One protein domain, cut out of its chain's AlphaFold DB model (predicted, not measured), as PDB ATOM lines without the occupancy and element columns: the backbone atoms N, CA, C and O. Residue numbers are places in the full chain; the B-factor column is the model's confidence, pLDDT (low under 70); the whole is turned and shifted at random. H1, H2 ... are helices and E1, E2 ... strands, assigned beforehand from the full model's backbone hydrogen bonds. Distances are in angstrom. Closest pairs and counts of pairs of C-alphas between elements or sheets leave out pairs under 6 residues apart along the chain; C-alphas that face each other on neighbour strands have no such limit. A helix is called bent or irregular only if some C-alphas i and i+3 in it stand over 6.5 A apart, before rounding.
ATOM      1  N   GLU A 136     217.311 276.563 180.731       92.00
ATOM      2  CA  GLU A 136     216.927 275.145 180.743       92.00
ATOM      3  C   GLU A 136     215.843 274.832 181.782       92.00
ATOM      4  O   GLU A 136     215.090 273.871 181.638       92.00
ATOM      5  N   PHE A 137     215.733 275.661 182.824       90.94
ATOM      6  CA  PHE A 137     214.719 275.502 183.857       90.94
ATOM      7  C   PHE A 137     213.296 275.722 183.338       90.94
ATOM      8  O   PHE A 137     212.372 275.117 183.880       90.94
ATOM      9  N   MET A 138     213.110 276.531 182.290       92.06
ATOM     10  CA  MET A 138     211.815 276.651 181.614       92.06
ATOM     11  C   MET A 138     211.452 275.329 180.938       92.06
ATOM     12  O   MET A 138     210.413 274.759 181.253       92.06
ATOM     13  N   GLY A 139     212.377 274.750 180.165       94.00
ATOM     14  CA  GLY A 139     212.190 273.424 179.575       94.00
ATOM     15  C   GLY A 139     211.920 272.333 180.621       94.00
ATOM     16  O   GLY A 139     211.030 271.511 180.435       94.00
ATOM     17  N   TYR A 140     212.617 272.338 181.765       95.38
ATOM     18  CA  TYR A 140     212.335 271.402 182.864       95.38
ATOM     19  C   TYR A 140     210.933 271.574 183.461       95.38
ATOM     20  O   TYR A 140     210.280 270.579 183.769       95.38
ATOM     21  N   LYS A 141     210.456 272.817 183.616       92.56
ATOM     22  CA  LYS A 141     209.083 273.094 184.059       92.56
ATOM     23  C   LYS A 141     208.059 272.573 183.054       92.56
ATOM     24  O   LYS A 141     207.135 271.883 183.472       92.56
ATOM     25  N   THR A 142     208.262 272.835 181.764       93.75
ATOM     26  CA  THR A 142     207.393 272.340 180.690       93.75
ATOM     27  C   THR A 142     207.370 270.811 180.665       93.75
ATOM     28  O   THR A 142     206.298 270.215 180.683       93.75
ATOM     29  N   ILE A 143     208.533 270.148 180.733       95.88
ATOM     30  CA  ILE A 143     208.620 268.678 180.803       95.88
ATOM     31  C   ILE A 143     207.860 268.133 182.015       95.88
ATOM     32  O   ILE A 143     207.176 267.116 181.905       95.88
ATOM     33  N   ASN A 144     207.940 268.804 183.165       95.00
ATOM     34  CA  ASN A 144     207.283 268.346 184.382       95.00
ATOM     35  C   ASN A 144     205.749 268.309 184.293       95.00
ATOM     36  O   ASN A 144     205.128 267.565 185.050       95.00
ATOM     37  N   LEU A 145     205.130 269.030 183.352       91.56
ATOM     38  CA  LEU A 145     203.679 268.971 183.132       91.56
ATOM     39  C   LEU A 145     203.194 267.544 182.820       91.56
ATOM     40  O   LEU A 145     202.068 267.183 183.155       91.56
ATOM     41  N   ILE A 146     204.086 266.681 182.318       91.94
ATOM     42  CA  ILE A 146     203.827 265.251 182.125       91.94
ATOM     43  C   ILE A 146     203.466 264.498 183.416       91.94
ATOM     44  O   ILE A 146     202.790 263.471 183.379       91.94
ATOM     45  N   CYS A 147     203.924 264.995 184.567       89.19
ATOM     46  CA  CYS A 147     203.659 264.420 185.883       89.19
ATOM     47  C   CYS A 147     202.446 265.047 186.587       89.19
ATOM     48  O   CYS A 147     202.077 264.580 187.665       89.19
ATOM     49  N   VAL A 148     201.867 266.108 186.021       82.50
ATOM     50  CA  VAL A 148     200.695 266.811 186.566       82.50
ATOM     51  C   VAL A 148     199.406 266.327 185.892       82.50
ATOM     52  O   VAL A 148     198.362 266.356 186.526       82.50
ATOM     53  N   GLN A 149     199.489 265.827 184.651       75.31
ATOM     54  CA  GLN A 149     198.362 265.234 183.909       75.31
ATOM     55  C   GLN A 149     197.126 266.149 183.825       75.31
ATOM     56  O   GLN A 149     195.991 265.720 184.001       75.31
ATOM     57  N   THR A 150     197.355 267.433 183.542       73.31
ATOM     58  CA  THR A 150     196.287 268.425 183.348       73.31
ATOM     59  C   THR A 150     195.456 268.142 182.094       73.31
ATOM     60  O   THR A 150     195.928 267.482 181.172       73.31
ATOM     61  N   GLU A 151     194.264 268.733 182.002       69.44
ATOM     62  CA  GLU A 151     193.362 268.599 180.841       69.44
ATOM     63  C   GLU A 151     194.023 269.007 179.505       69.44
ATOM     64  O   GLU A 151     193.753 268.402 178.472       69.44
ATOM     65  N   ASP A 152     194.981 269.943 179.532       80.75
ATOM     66  CA  ASP A 152     195.725 270.404 178.347       80.75
ATOM     67  C   ASP A 152     196.867 269.468 177.895       80.75
ATOM     68  O   ASP A 152     197.639 269.818 176.994       80.75
ATOM     69  N   LEU A 153     197.045 268.296 178.524       87.25
ATOM     70  CA  LEU A 153     198.227 267.454 178.295       87.25
ATOM     71  C   LEU A 153     198.388 267.029 176.827       87.25
ATOM     72  O   LEU A 153     199.515 266.980 176.327       87.25
ATOM     73  N   GLU A 154     197.277 266.778 176.131       88.81
ATOM     74  CA  GLU A 154     197.248 266.440 174.699       88.81
ATOM     75  C   GLU A 154     197.925 267.511 173.825       88.81
ATOM     76  O   GLU A 154     198.436 267.192 172.753       88.81
ATOM     77  N   PHE A 155     197.987 268.767 174.274       87.81
ATOM     78  CA  PHE A 155     198.582 269.877 173.518       87.81
ATOM     79  C   PHE A 155     199.973 270.214 174.024       87.81
ATOM     80  O   PHE A 155     200.913 270.334 173.235       87.81
ATOM     81  N   VAL A 156     200.131 270.264 175.347       90.00
ATOM     82  CA  VAL A 156     201.415 270.514 176.012       90.00
ATOM     83  C   VAL A 156     202.478 269.506 175.572       90.00
ATOM     84  O   VAL A 156     203.653 269.857 175.460       90.00
ATOM     85  N   ILE A 157     202.101 268.267 175.243       94.75
ATOM     86  CA  ILE A 157     203.062 267.266 174.772       94.75
ATOM     87  C   ILE A 157     203.777 267.663 173.471       94.75
ATOM     88  O   ILE A 157     204.932 267.281 173.278       94.75
ATOM     89  N   HIS A 158     203.157 268.489 172.621       95.00
ATOM     90  CA  HIS A 158     203.806 269.053 171.435       95.00
ATOM     91  C   HIS A 158     204.887 270.078 171.805       95.00
ATOM     92  O   HIS A 158     205.939 270.116 171.163       95.00
ATOM     93  N   GLU A 159     204.656 270.874 172.853       95.25
ATOM     94  CA  GLU A 159     205.640 271.822 173.388       95.25
ATOM     95  C   GLU A 159     206.827 271.080 174.006       95.25
ATOM     96  O   GLU A 159     207.982 271.363 173.677       95.25
ATOM     97  N   ILE A 160     206.546 270.070 174.840       97.06
ATOM     98  CA  ILE A 160     207.580 269.231 175.455       97.06
ATOM     99  C   ILE A 160     208.417 268.537 174.374       97.06
ATOM    100  O   ILE A 160     209.650 268.556 174.433       97.06
ATOM    101  N   HIS A 161     207.760 267.945 173.375       97.94
ATOM    102  CA  HIS A 161     208.449 267.282 172.277       97.94
ATOM    103  C   HIS A 161     209.364 268.254 171.522       97.94
ATOM    104  O   HIS A 161     210.536 267.945 171.308       97.94
ATOM    105  N   ALA A 162     208.879 269.455 171.189       96.94
ATOM    106  CA  ALA A 162     209.680 270.469 170.508       96.94
ATOM    107  C   ALA A 162     210.908 270.908 171.330       96.94
ATOM    108  O   ALA A 162     212.006 271.040 170.775       96.94
ATOM    109  N   TRP A 163     210.749 271.059 172.649       97.81
ATOM    110  CA  TRP A 163     211.846 271.321 173.585       97.81
ATOM    111  C   TRP A 163     212.899 270.209 173.568       97.81
ATOM    112  O   TRP A 163     214.088 270.474 173.370       97.81
ATOM    113  N   LEU A 164     212.472 268.955 173.741       97.81
ATOM    114  CA  LEU A 164     213.359 267.792 173.793       97.81
ATOM    115  C   LEU A 164     214.069 267.550 172.458       97.81
ATOM    116  O   LEU A 164     215.274 267.296 172.444       97.81
ATOM    117  N   GLN A 165     213.352 267.679 171.342       97.88
ATOM    118  CA  GLN A 165     213.905 267.512 170.002       97.88
ATOM    119  C   GLN A 165     214.960 268.581 169.683       97.88
ATOM    120  O   GLN A 165     215.982 268.276 169.071       97.88
ATOM    121  N   THR A 166     214.729 269.825 170.109       97.50
ATOM    122  CA  THR A 166     215.604 270.958 169.778       97.50
ATOM    123  C   THR A 166     216.788 271.069 170.737       97.50
ATOM    124  O   THR A 166     217.927 271.197 170.295       97.50
ATOM    125  N   ALA A 167     216.541 271.019 172.048       97.38
ATOM    126  CA  ALA A 167     217.532 271.325 173.082       97.38
ATOM    127  C   ALA A 167     217.786 270.181 174.077       97.38
ATOM    128  O   ALA A 167     218.649 270.324 174.946       97.38
ATOM    129  N   GLY A 168     217.108 269.033 173.953       96.38
ATOM    130  CA  GLY A 168     217.166 267.947 174.941       96.38
ATOM    131  C   GLY A 168     218.578 267.425 175.218       96.38
ATOM    132  O   GLY A 168     218.919 267.161 176.371       96.38
ATOM    133  N   SER A 169     219.434 267.356 174.193       95.94
ATOM    134  CA  SER A 169     220.843 266.975 174.367       95.94
ATOM    135  C   SER A 169     221.623 267.987 175.211       95.94
ATOM    136  O   SER A 169     222.325 267.597 176.145       95.94
ATOM    137  N   LYS A 170     221.448 269.291 174.952       95.75
ATOM    138  CA  LYS A 170     222.130 270.343 175.715       95.75
ATOM    139  C   LYS A 170     221.628 270.420 177.157       95.75
ATOM    140  O   LYS A 170     222.425 270.573 178.083       95.75
ATOM    141  N   MET A 171     220.319 270.268 177.351       95.31
ATOM    142  CA  MET A 171     219.710 270.201 178.680       95.31
ATOM    143  C   MET A 171     220.301 269.038 179.485       95.31
ATOM    144  O   MET A 171     220.780 269.246 180.592       95.31
ATOM    145  N   ALA A 172     220.372 267.836 178.906       94.31
ATOM    146  CA  ALA A 172     220.972 266.679 179.568       94.31
ATOM    147  C   ALA A 172     222.475 266.853 179.873       94.31
ATOM    148  O   ALA A 172     222.929 266.451 180.944       94.31
ATOM    149  N   GLU A 173     223.243 267.468 178.968       93.19
ATOM    150  CA  GLU A 173     224.679 267.740 179.155       93.19
ATOM    151  C   GLU A 173     224.941 268.695 180.336       93.19
ATOM    152  O   GLU A 173     225.880 268.503 181.116       93.19
ATOM    153  N   THR A 174     224.109 269.734 180.448       90.94
ATOM    154  CA  THR A 174     224.226 270.812 181.444       90.94
ATOM    155  C   THR A 174     223.500 270.519 182.756       90.94
ATOM    156  O   THR A 174     223.634 271.287 183.710       90.94
ATOM    157  N   LEU A 175     222.760 269.411 182.838       93.19
ATOM    158  CA  LEU A 175     222.013 269.033 184.030       93.19
ATOM    159  C   LEU A 175     222.966 268.751 185.203       93.19
ATOM    160  O   LEU A 175     223.788 267.834 185.168       93.19
ATOM    161  N   ASP A 176     222.828 269.534 186.273       92.81
ATOM    162  CA  ASP A 176     223.489 269.263 187.550       92.81
ATOM    163  C   ASP A 176     222.702 268.204 188.324       92.81
ATOM    164  O   ASP A 176     221.717 268.499 189.005       92.81
ATOM    165  N   SER A 177     223.156 266.959 188.214       92.44
ATOM    166  CA  SER A 177     222.492 265.785 188.774       92.44
ATOM    167  C   SER A 177     222.305 265.822 190.284       92.44
ATOM    168  O   SER A 177     221.369 265.196 190.765       92.44
ATOM    169  N   ASN A 178     223.148 266.544 191.030       93.31
ATOM    170  CA  ASN A 178     223.042 266.624 192.491       93.31
ATOM    171  C   ASN A 178     222.143 267.780 192.951       93.31
ATOM    172  O   ASN A 178     221.780 267.855 194.126       93.31
ATOM    173  N   LYS A 179     221.782 268.700 192.046       93.81
ATOM    174  CA  LYS A 179     220.943 269.851 192.377       93.81
ATOM    175  C   LYS A 179     219.557 269.373 192.787       93.81
ATOM    176  O   LYS A 179     218.881 268.685 192.026       93.81
ATOM    177  N   ILE A 180     219.118 269.771 193.975       92.81
ATOM    178  CA  ILE A 180     217.764 269.494 194.455       92.81
ATOM    179  C   ILE A 180     216.821 270.568 193.910       92.81
ATOM    180  O   ILE A 180     217.107 271.770 193.984       92.81
ATOM    181  N   LYS A 181     215.693 270.132 193.349       93.25
ATOM    182  CA  LYS A 181     214.628 271.003 192.844       93.25
ATOM    183  C   LYS A 181     213.261 270.500 193.277       93.25
ATOM    184  O   LYS A 181     213.081 269.322 193.576       93.25
ATOM    185  N   PHE A 182     212.319 271.431 193.282       92.12
ATOM    186  CA  PHE A 182     210.928 271.215 193.646       92.12
ATOM    187  C   PHE A 182     210.088 271.325 192.380       92.12
ATOM    188  O   PHE A 182     210.232 272.300 191.639       92.12
ATOM    189  N   PHE A 183     209.257 270.319 192.143       91.31
ATOM    190  CA  PHE A 183     208.295 270.298 191.052       91.31
ATOM    191  C   PHE A 183     206.988 269.669 191.533       91.31
ATOM    192  O   PHE A 183     207.016 268.685 192.277       91.31
ATOM    193  N   GLU A 184     205.865 270.221 191.086       87.69
ATOM    194  CA  GLU A 184     204.533 269.692 191.377       87.69
ATOM    195  C   GLU A 184     204.306 268.353 190.668       87.69
ATOM    196  O   GLU A 184     204.765 268.138 189.543       87.69
ATOM    197  N   ARG A 185     203.578 267.443 191.318       84.50
ATOM    198  CA  ARG A 185     203.125 266.178 190.726       84.50
ATOM    199  C   ARG A 185     201.716 265.845 191.173       84.50
ATOM    200  O   ARG A 185     201.343 266.138 192.311       84.50
ATOM    201  N   GLU A 186     200.964 265.172 190.313       82.44
ATOM    202  CA  GLU A 186     199.642 264.668 190.668       82.44
ATOM    203  C   GLU A 186     199.736 263.473 191.631       82.44
ATOM    204  O   GLU A 186     200.597 262.588 191.529       82.44
ATOM    205  N   VAL A 187     198.840 263.445 192.616       77.69
ATOM    206  CA  VAL A 187     198.711 262.340 193.560       77.69
ATOM    207  C   VAL A 187     198.018 261.172 192.867       77.69
ATOM    208  O   VAL A 187     196.833 261.221 192.542       77.69
ATOM    209  N   ARG A 188     198.742 260.058 192.734       69.81
ATOM    210  CA  ARG A 188     198.219 258.828 192.130       69.81
ATOM    211  C   ARG A 188     196.890 258.399 192.768       69.81
ATOM    212  O   ARG A 188     196.808 258.200 193.981       69.81
ATOM    213  N   GLY A 189     195.863 258.223 191.937       68.00
ATOM    214  CA  GLY A 189     194.522 257.810 192.366       68.00
ATOM    215  C   GLY A 189     193.690 258.916 193.026       68.00
ATOM    216  O   GLY A 189     192.623 258.625 193.565       68.00
ATOM    217  N   ARG A 190     194.159 260.171 193.014       75.75
ATOM    218  CA  ARG A 190     193.403 261.344 193.469       75.75
ATOM    219  C   ARG A 190     193.537 262.475 192.446       75.75
ATOM    220  O   ARG A 190     194.331 263.387 192.685       75.75
ATOM    221  N   PRO A 191     192.752 262.416 191.356       72.50
ATOM    222  CA  PRO A 191     192.802 263.427 190.315       72.50
ATOM    223  C   PRO A 191     192.636 264.843 190.877       72.50
ATOM    224  O   PRO A 191     191.816 265.059 191.778       72.50
ATOM    225  N   GLY A 192     193.444 265.785 190.394       72.81
ATOM    226  CA  GLY A 192     193.392 267.194 190.803       72.81
ATOM    227  C   GLY A 192     193.976 267.510 192.189       72.81
ATOM    228  O   GLY A 192     193.822 268.632 192.676       72.81
ATOM    229  N   LYS A 193     194.642 266.554 192.855       81.88
ATOM    230  CA  LYS A 193     195.465 266.830 194.048       81.88
ATOM    231  C   LYS A 193     196.940 266.785 193.690       81.88
ATOM    232  O   LYS A 193     197.408 265.768 193.189       81.88
ATOM    233  N   TYR A 194     197.673 267.832 194.056       84.50
ATOM    234  CA  TYR A 194     199.094 267.978 193.742       84.50
ATOM    235  C   TYR A 194     199.954 268.066 195.005       84.50
ATOM    236  O   TYR A 194     199.483 268.492 196.063       84.50
ATOM    237  N   TYR A 195     201.210 267.632 194.907       86.25
ATOM    238  CA  TYR A 195     202.223 267.798 195.949       86.25
ATOM    239  C   TYR A 195     203.565 268.187 195.335       86.25
ATOM    240  O   TYR A 195     203.906 267.751 194.234       86.25
ATOM    241  N   ASP A 196     204.339 268.971 196.080       88.19
ATOM    242  CA  ASP A 196     205.697 269.326 195.694       88.19
ATOM    243  C   ASP A 196     206.653 268.173 195.983       88.19
ATOM    244  O   ASP A 196     206.801 267.722 197.125       88.19
ATOM    245  N   VAL A 197     207.351 267.716 194.946       89.69
ATOM    246  CA  VAL A 197     208.401 266.707 195.076       89.69
ATOM    247  C   VAL A 197     209.763 267.368 195.090       89.69
ATOM    248  O   VAL A 197     210.205 267.922 194.083       89.69
ATOM    249  N   SER A 198     210.446 267.256 196.230       93.38
ATOM    250  CA  SER A 198     211.837 267.674 196.401       93.38
ATOM    251  C   SER A 198     212.772 266.485 196.237       93.38
ATOM    252  O   SER A 198     212.918 265.672 197.147       93.38
ATOM    253  N   VAL A 199     213.380 266.370 195.060       93.00
ATOM    254  CA  VAL A 199     214.368 265.332 194.745       93.00
ATOM    255  C   VAL A 199     215.474 265.916 193.866       93.00
ATOM    256  O   VAL A 199     215.412 267.078 193.440       93.00
ATOM    257  N   THR A 200     216.517 265.131 193.623       95.19
ATOM    258  CA  THR A 200     217.609 265.526 192.730       95.19
ATOM    259  C   THR A 200     217.122 265.686 191.286       95.19
ATOM    260  O   THR A 200     216.158 265.047 190.855       95.19
ATOM    261  N   MET A 201     217.800 266.516 190.492       94.75
ATOM    262  CA  MET A 201     217.501 266.642 189.061       94.75
ATOM    263  C   MET A 201     217.681 265.318 188.306       94.75
ATOM    264  O   MET A 201     216.964 265.073 187.337       94.75
ATOM    265  N   PHE A 202     218.584 264.443 188.766       94.81
ATOM    266  CA  PHE A 202     218.700 263.087 188.230       94.81
ATOM    267  C   PHE A 202     217.413 262.278 188.445       94.81
ATOM    268  O   PHE A 202     216.901 261.670 187.504       94.81
ATOM    269  N   GLU A 203     216.866 262.292 189.663       94.81
ATOM    270  CA  GLU A 203     215.617 261.598 189.988       94.81
ATOM    271  C   GLU A 203     214.433 262.182 189.215       94.81
ATOM    272  O   GLU A 203     213.649 261.418 188.652       94.81
ATOM    273  N   HIS A 204     214.327 263.513 189.111       95.75
ATOM    274  CA  HIS A 204     213.317 264.162 188.263       95.75
ATOM    275  C   HIS A 204     213.404 263.682 186.813       95.75
ATOM    276  O   HIS A 204     212.389 263.274 186.255       95.75
ATOM    277  N   TRP A 205     214.605 263.606 186.232       95.88
ATOM    278  CA  TRP A 205     214.770 263.104 184.867       95.88
ATOM    279  C   TRP A 205     214.316 261.650 184.696       95.88
ATOM    280  O   TRP A 205     213.639 261.323 183.718       95.88
ATOM    281  N   GLN A 206     214.656 260.761 185.638       95.25
ATOM    282  CA  GLN A 206     214.182 259.372 185.579       95.25
ATOM    283  C   GLN A 206     212.662 259.282 185.755       95.25
ATOM    284  O   GLN A 206     212.021 258.449 185.110       95.25
ATOM    285  N   HIS A 207     212.076 260.142 186.588       94.56
ATOM    286  CA  HIS A 207     210.630 260.214 186.752       94.56
ATOM    287  C   HIS A 207     209.928 260.677 185.482       94.56
ATOM    288  O   HIS A 207     209.022 259.982 185.035       94.56
ATOM    289  N   TRP A 208     210.382 261.762 184.853       96.31
ATOM    290  CA  TRP A 208     209.820 262.236 183.588       96.31
ATOM    291  C   TRP A 208     209.894 261.161 182.503       96.31
ATOM    292  O   TRP A 208     208.880 260.859 181.878       96.31
ATOM    293  N   LYS A 209     211.048 260.487 182.351       96.06
ATOM    294  CA  LYS A 209     211.193 259.338 181.438       96.06
ATOM    295  C   LYS A 209     210.134 258.269 181.686       96.06
ATOM    296  O   LYS A 209     209.502 257.791 180.747       96.06
ATOM    297  N   LYS A 210     209.954 257.878 182.947       95.19
ATOM    298  CA  LYS A 210     208.966 256.867 183.322       95.19
ATOM    299  C   LYS A 210     207.541 257.338 183.018       95.19
ATOM    300  O   LYS A 210     206.782 256.565 182.448       95.19
ATOM    301  N   SER A 211     207.206 258.586 183.338       94.56
ATOM    302  CA  SER A 211     205.883 259.156 183.074       94.56
ATOM    303  C   SER A 211     205.560 259.202 181.580       94.56
ATOM    304  O   SER A 211     204.474 258.775 181.205       94.56
ATOM    305  N   PHE A 212     206.502 259.603 180.716       96.69
ATOM    306  CA  PHE A 212     206.311 259.529 179.260       96.69
ATOM    307  C   PHE A 212     206.009 258.110 178.781       96.69
ATOM    308  O   PHE A 212     205.116 257.908 177.960       96.69
ATOM    309  N   LEU A 213     206.730 257.115 179.305       96.19
ATOM    310  CA  LEU A 213     206.482 255.725 178.943       96.19
ATOM    311  C   LEU A 213     205.087 255.275 179.386       96.19
ATOM    312  O   LEU A 213     204.378 254.665 178.592       96.19
ATOM    313  N   GLU A 214     204.690 255.583 180.621       93.62
ATOM    314  CA  GLU A 214     203.389 255.200 181.180       93.62
ATOM    315  C   GLU A 214     202.227 255.771 180.357       93.62
ATOM    316  O   GLU A 214     201.384 255.008 179.887       93.62
ATOM    317  N   ILE A 215     202.221 257.080 180.098       92.69
ATOM    318  CA  ILE A 215     201.134 257.717 179.340       92.69
ATOM    319  C   ILE A 215     201.146 257.341 177.852       92.69
ATOM    320  O   ILE A 215     200.118 257.432 177.190       92.69
ATOM    321  N   SER A 216     202.282 256.885 177.303       95.31
ATOM    322  CA  SER A 216     202.348 256.424 175.904       95.31
ATOM    323  C   SER A 216     201.492 255.176 175.638       95.31
ATOM    324  O   SER A 216     201.288 254.797 174.483       95.31
ATOM    325  N   PHE A 217     200.986 254.537 176.698       93.38
ATOM    326  CA  PHE A 217     200.035 253.428 176.643       93.38
ATOM    327  C   PHE A 217     198.641 253.800 177.171       93.38
ATOM    328  O   PHE A 217     197.751 252.954 177.131       93.38
ATOM    329  N   ASP A 218     198.436 255.025 177.659       89.75
ATOM    330  CA  ASP A 218     197.168 255.446 178.256       89.75
ATOM    331  C   ASP A 218     196.229 256.019 177.189       89.75
ATOM    332  O   ASP A 218     196.379 257.153 176.729       89.75
ATOM    333  N   GLU A 219     195.260 255.206 176.768       87.38
ATOM    334  CA  GLU A 219     194.291 255.600 175.745       87.38
ATOM    335  C   GLU A 219     193.188 256.528 176.250       87.38
ATOM    336  O   GLU A 219     192.474 257.112 175.437       87.38
ATOM    337  N   HIS A 220     193.041 256.654 177.569       86.31
ATOM    338  CA  HIS A 220     192.073 257.555 178.182       86.31
ATOM    339  C   HIS A 220     192.629 258.973 178.307       86.31
ATOM    340  O   HIS A 220     191.852 259.924 178.284       86.31
ATOM    341  N   LEU A 221     193.952 259.104 178.428       83.25
ATOM    342  CA  LEU A 221     194.625 260.384 178.632       83.25
ATOM    343  C   LEU A 221     195.077 261.057 177.328       83.25
ATOM    344  O   LEU A 221     195.013 262.278 177.230       83.25
ATOM    345  N   LEU A 222     195.553 260.287 176.343       88.81
ATOM    346  CA  LEU A 222     196.128 260.824 175.104       88.81
ATOM    347  C   LEU A 222     195.545 260.167 173.854       88.81
ATOM    348  O   LEU A 222     195.293 258.957 173.814       88.81
ATOM    349  N   SER A 223     195.431 260.952 172.782       91.88
ATOM    350  CA  SER A 223     195.119 260.442 171.445       91.88
ATOM    351  C   SER A 223     196.242 259.543 170.908       91.88
ATOM    352  O   SER A 223     197.342 259.487 171.457       91.88
ATOM    353  N   SER A 224     196.013 258.841 169.792       95.00
ATOM    354  CA  SER A 224     197.077 258.040 169.163       95.00
ATOM    355  C   SER A 224     198.304 258.876 168.778       95.00
ATOM    356  O   SER A 224     199.420 258.360 168.823       95.00
ATOM    357  N   GLU A 225     198.107 260.137 168.387       93.88
ATOM    358  CA  GLU A 225     199.196 261.061 168.063       93.88
ATOM    359  C   GLU A 225     199.954 261.457 169.334       93.88
ATOM    360  O   GLU A 225     201.172 261.291 169.395       93.88
ATOM    361  N   GLY A 226     199.232 261.882 170.379       93.62
ATOM    362  CA  GLY A 226     199.817 262.228 171.673       93.62
ATOM    363  C   GLY A 226     200.606 261.065 172.279       93.62
ATOM    364  O   GLY A 226     201.739 261.239 172.724       93.62
ATOM    365  N   ARG A 227     200.076 259.836 172.208       96.56
ATOM    366  CA  ARG A 227     200.791 258.618 172.639       96.56
ATOM    367  C   ARG A 227     202.071 258.369 171.834       96.56
ATOM    368  O   ARG A 227     203.067 257.915 172.402       96.56
ATOM    369  N   GLY A 228     202.060 258.670 170.534       97.50
ATOM    370  CA  GLY A 228     203.247 258.629 169.674       97.50
ATOM    371  C   GLY A 228     204.322 259.610 170.142       97.50
ATOM    372  O   GLY A 228     205.448 259.197 170.416       97.50
ATOM    373  N   LEU A 229     203.944 260.871 170.356       97.12
ATOM    374  CA  LEU A 229     204.847 261.909 170.866       97.12
ATOM    375  C   LEU A 229     205.385 261.581 172.263       97.12
ATOM    376  O   LEU A 229     206.570 261.770 172.520       97.12
ATOM    377  N   ALA A 230     204.562 261.023 173.155       97.38
ATOM    378  CA  ALA A 230     205.014 260.567 174.470       97.38
ATOM    379  C   ALA A 230     206.137 259.530 174.357       97.38
ATOM    380  O   ALA A 230     207.137 259.601 175.076       97.38
ATOM    381  N   ARG A 231     205.998 258.582 173.423       97.94
ATOM    382  CA  ARG A 231     207.020 257.567 173.160       97.94
ATOM    383  C   ARG A 231     208.297 258.182 172.594       97.94
ATOM    384  O   ARG A 231     209.378 257.850 173.073       97.94
ATOM    385  N   GLU A 232     208.177 259.105 171.646       98.06
ATOM    386  CA  GLU A 232     209.324 259.827 171.085       98.06
ATOM    387  C   GLU A 232     210.063 260.636 172.162       98.06
ATOM    388  O   GLU A 232     211.283 260.536 172.277       98.06
ATOM    389  N   CYS A 233     209.339 261.349 173.031       98.19
ATOM    390  CA  CYS A 233     209.908 262.051 174.185       98.19
ATOM    391  C   CYS A 233     210.664 261.099 175.123       98.19
ATOM    392  O   CYS A 233     211.807 261.379 175.501       98.19
ATOM    393  N   HIS A 234     210.067 259.951 175.469       98.06
ATOM    394  CA  HIS A 234     210.742 258.911 176.249       98.06
ATOM    395  C   HIS A 234     212.042 258.455 175.572       98.06
ATOM    396  O   HIS A 234     213.077 258.359 176.236       98.06
ATOM    397  N   ASP A 235     212.008 258.195 174.265       97.81
ATOM    398  CA  ASP A 235     213.153 257.683 173.514       97.81
ATOM    399  C   ASP A 235     214.275 258.725 173.406       97.81
ATOM    400  O   ASP A 235     215.438 258.391 173.658       97.81
ATOM    401  N   ILE A 236     213.939 259.997 173.160       97.31
ATOM    402  CA  ILE A 236     214.892 261.117 173.190       97.31
ATOM    403  C   ILE A 236     215.570 261.186 174.558       97.31
ATOM    404  O   ILE A 236     216.801 261.214 174.629       97.31
ATOM    405  N   MET A 237     214.796 261.179 175.649       96.44
ATOM    406  CA  MET A 237     215.336 261.277 177.010       96.44
ATOM    407  C   MET A 237     216.132 260.037 177.430       96.44
ATOM    408  O   MET A 237     217.071 260.145 178.223       96.44
ATOM    409  N   LYS A 238     215.768 258.852 176.929       95.31
ATOM    410  CA  LYS A 238     216.494 257.596 177.151       95.31
ATOM    411  C   LYS A 238     217.833 257.578 176.422       95.31
ATOM    412  O   LYS A 238     218.783 257.019 176.967       95.31
ATOM    413  N   ALA A 239     217.910 258.176 175.236       93.50
ATOM    414  CA  ALA A 239     219.147 258.288 174.469       93.50
ATOM    415  C   ALA A 239     220.164 259.257 175.103       93.50
ATOM    416  O   ALA A 239     221.353 259.170 174.796       93.50
ATOM    417  N   GLN A 240     219.729 260.157 175.992       91.06
ATOM    418  CA  GLN A 240     220.634 261.083 176.671       91.06
ATOM    419  C   GLN A 240     221.363 260.424 177.849       91.06
ATOM    420  O   GLN A 240     220.750 259.834 178.743       91.06
ATOM    421  N   ASN A 241     222.685 260.602 177.894       81.81
ATOM    422  CA  ASN A 241     223.516 260.183 179.019       81.81
ATOM    423  C   ASN A 241     223.602 261.301 180.056       81.81
ATOM    424  O   ASN A 241     224.351 262.262 179.884       81.81
ATOM    425  N   ILE A 242     222.867 261.151 181.152       88.19
ATOM    426  CA  ILE A 242     222.960 262.065 182.289       88.19
ATOM    427  C   ILE A 242     223.989 261.557 183.282       88.19
ATOM    428  O   ILE A 242     224.039 260.365 183.591       88.19
ATOM    429  N   LYS A 243     224.807 262.480 183.796       85.31
ATOM    430  CA  LYS A 243     225.808 262.186 184.824       85.31
ATOM    431  C   LYS A 243     225.125 261.566 186.043       85.31
ATOM    432  O   LYS A 243     224.114 262.077 186.517       85.31
ATOM    433  N   LEU A 244     225.673 260.478 186.569       82.31
ATOM    434  CA  LEU A 244     225.180 259.925 187.826       82.31
ATOM    435  C   LEU A 244     225.487 260.901 188.975       82.31
ATOM    436  O   LEU A 244     226.520 261.582 188.928       82.31
ATOM    437  N   PRO A 245     224.610 260.999 189.988       78.19
ATOM    438  CA  PRO A 245     224.920 261.753 191.193       78.19
ATOM    439  C   PRO A 245     226.174 261.176 191.867       78.19
ATOM    440  O   PRO A 245     226.438 259.977 191.805       78.19
ATOM    441  N   LEU A 246     226.974 262.049 192.486       72.25
ATOM    442  CA  LEU A 246     228.290 261.690 193.046       72.25
ATOM    443  C   LEU A 246     228.190 260.847 194.327       72.25
ATOM    444  O   LEU A 246     229.195 260.309 194.787       72.25
ATOM    445  N   PHE A 247     226.988 260.734 194.888       61.44
ATOM    446  CA  PHE A 247     226.696 259.984 196.100       61.44
ATOM    447  C   PHE A 247     225.531 259.028 195.806       61.44
ATOM    448  O   PHE A 247     224.368 259.412 195.919       61.44
ATOM    449  N   LEU A 248     225.864 257.810 195.374       52.09
ATOM    450  CA  LEU A 248     224.981 256.638 195.344       52.09
ATOM    451  C   LEU A 248     225.574 255.561 196.250       52.09
ATOM    452  O   LEU A 248     226.807 255.355 196.162       52.09
TER     453      LEU A 248
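This is residues 136 to 248 of the 248 residues of an uncharacterized protein of Fusarium oxysporum f. sp. cubense (strain race 1) (UniProt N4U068). Three tiers make the model: the strand hairpin E1 E2 covers H1 and H3, beyond which H2 and H4 run side by side. The helices form an up-and-down bundle, each running against the one before. The 113 printed residues, mostly helix, hold four helices and two antiparallel strands, ordered H1 H2 E1 E2 H3 H4; compact, radius of gyration of the C-alphas 13.5 A, spans 39 by 29 by 23 A.

Find C-alpha 136 at (216.927, 275.145, 180.743), where H1, residues 136 to 147, begins. H2, residues 153 to 174, runs 26.4 A and is irregular: C-alphas 166 and 169 are 8.0 A apart. E1 is residues 180 to 186, E2 194 to 200, H3 201 to 215. H4, residues 224 to 239, runs 22.7 A to C-alpha 239 at (219.147, 258.288, 174.469).

H1 and H2, a helical hairpin, touch, closest at C-alphas Ile 143 and Ile 160, 5.5 A. H2 touches H4, closest at C-alphas His 161 and Cys 233, 5.8 A, at a shallow tilt of 11 degrees. Between E1 and E2, N 183 and O 197 are 3.2 A apart. Every O i to N i+4 pair is within hydrogen-bond range in H3 and H4, against 6 of 8 in H1 and 14 of 18 in H2.

The printed part has no cut and no long link; look for pLDDT under 70 at residues 151, 188 to 189 and 247 to 248.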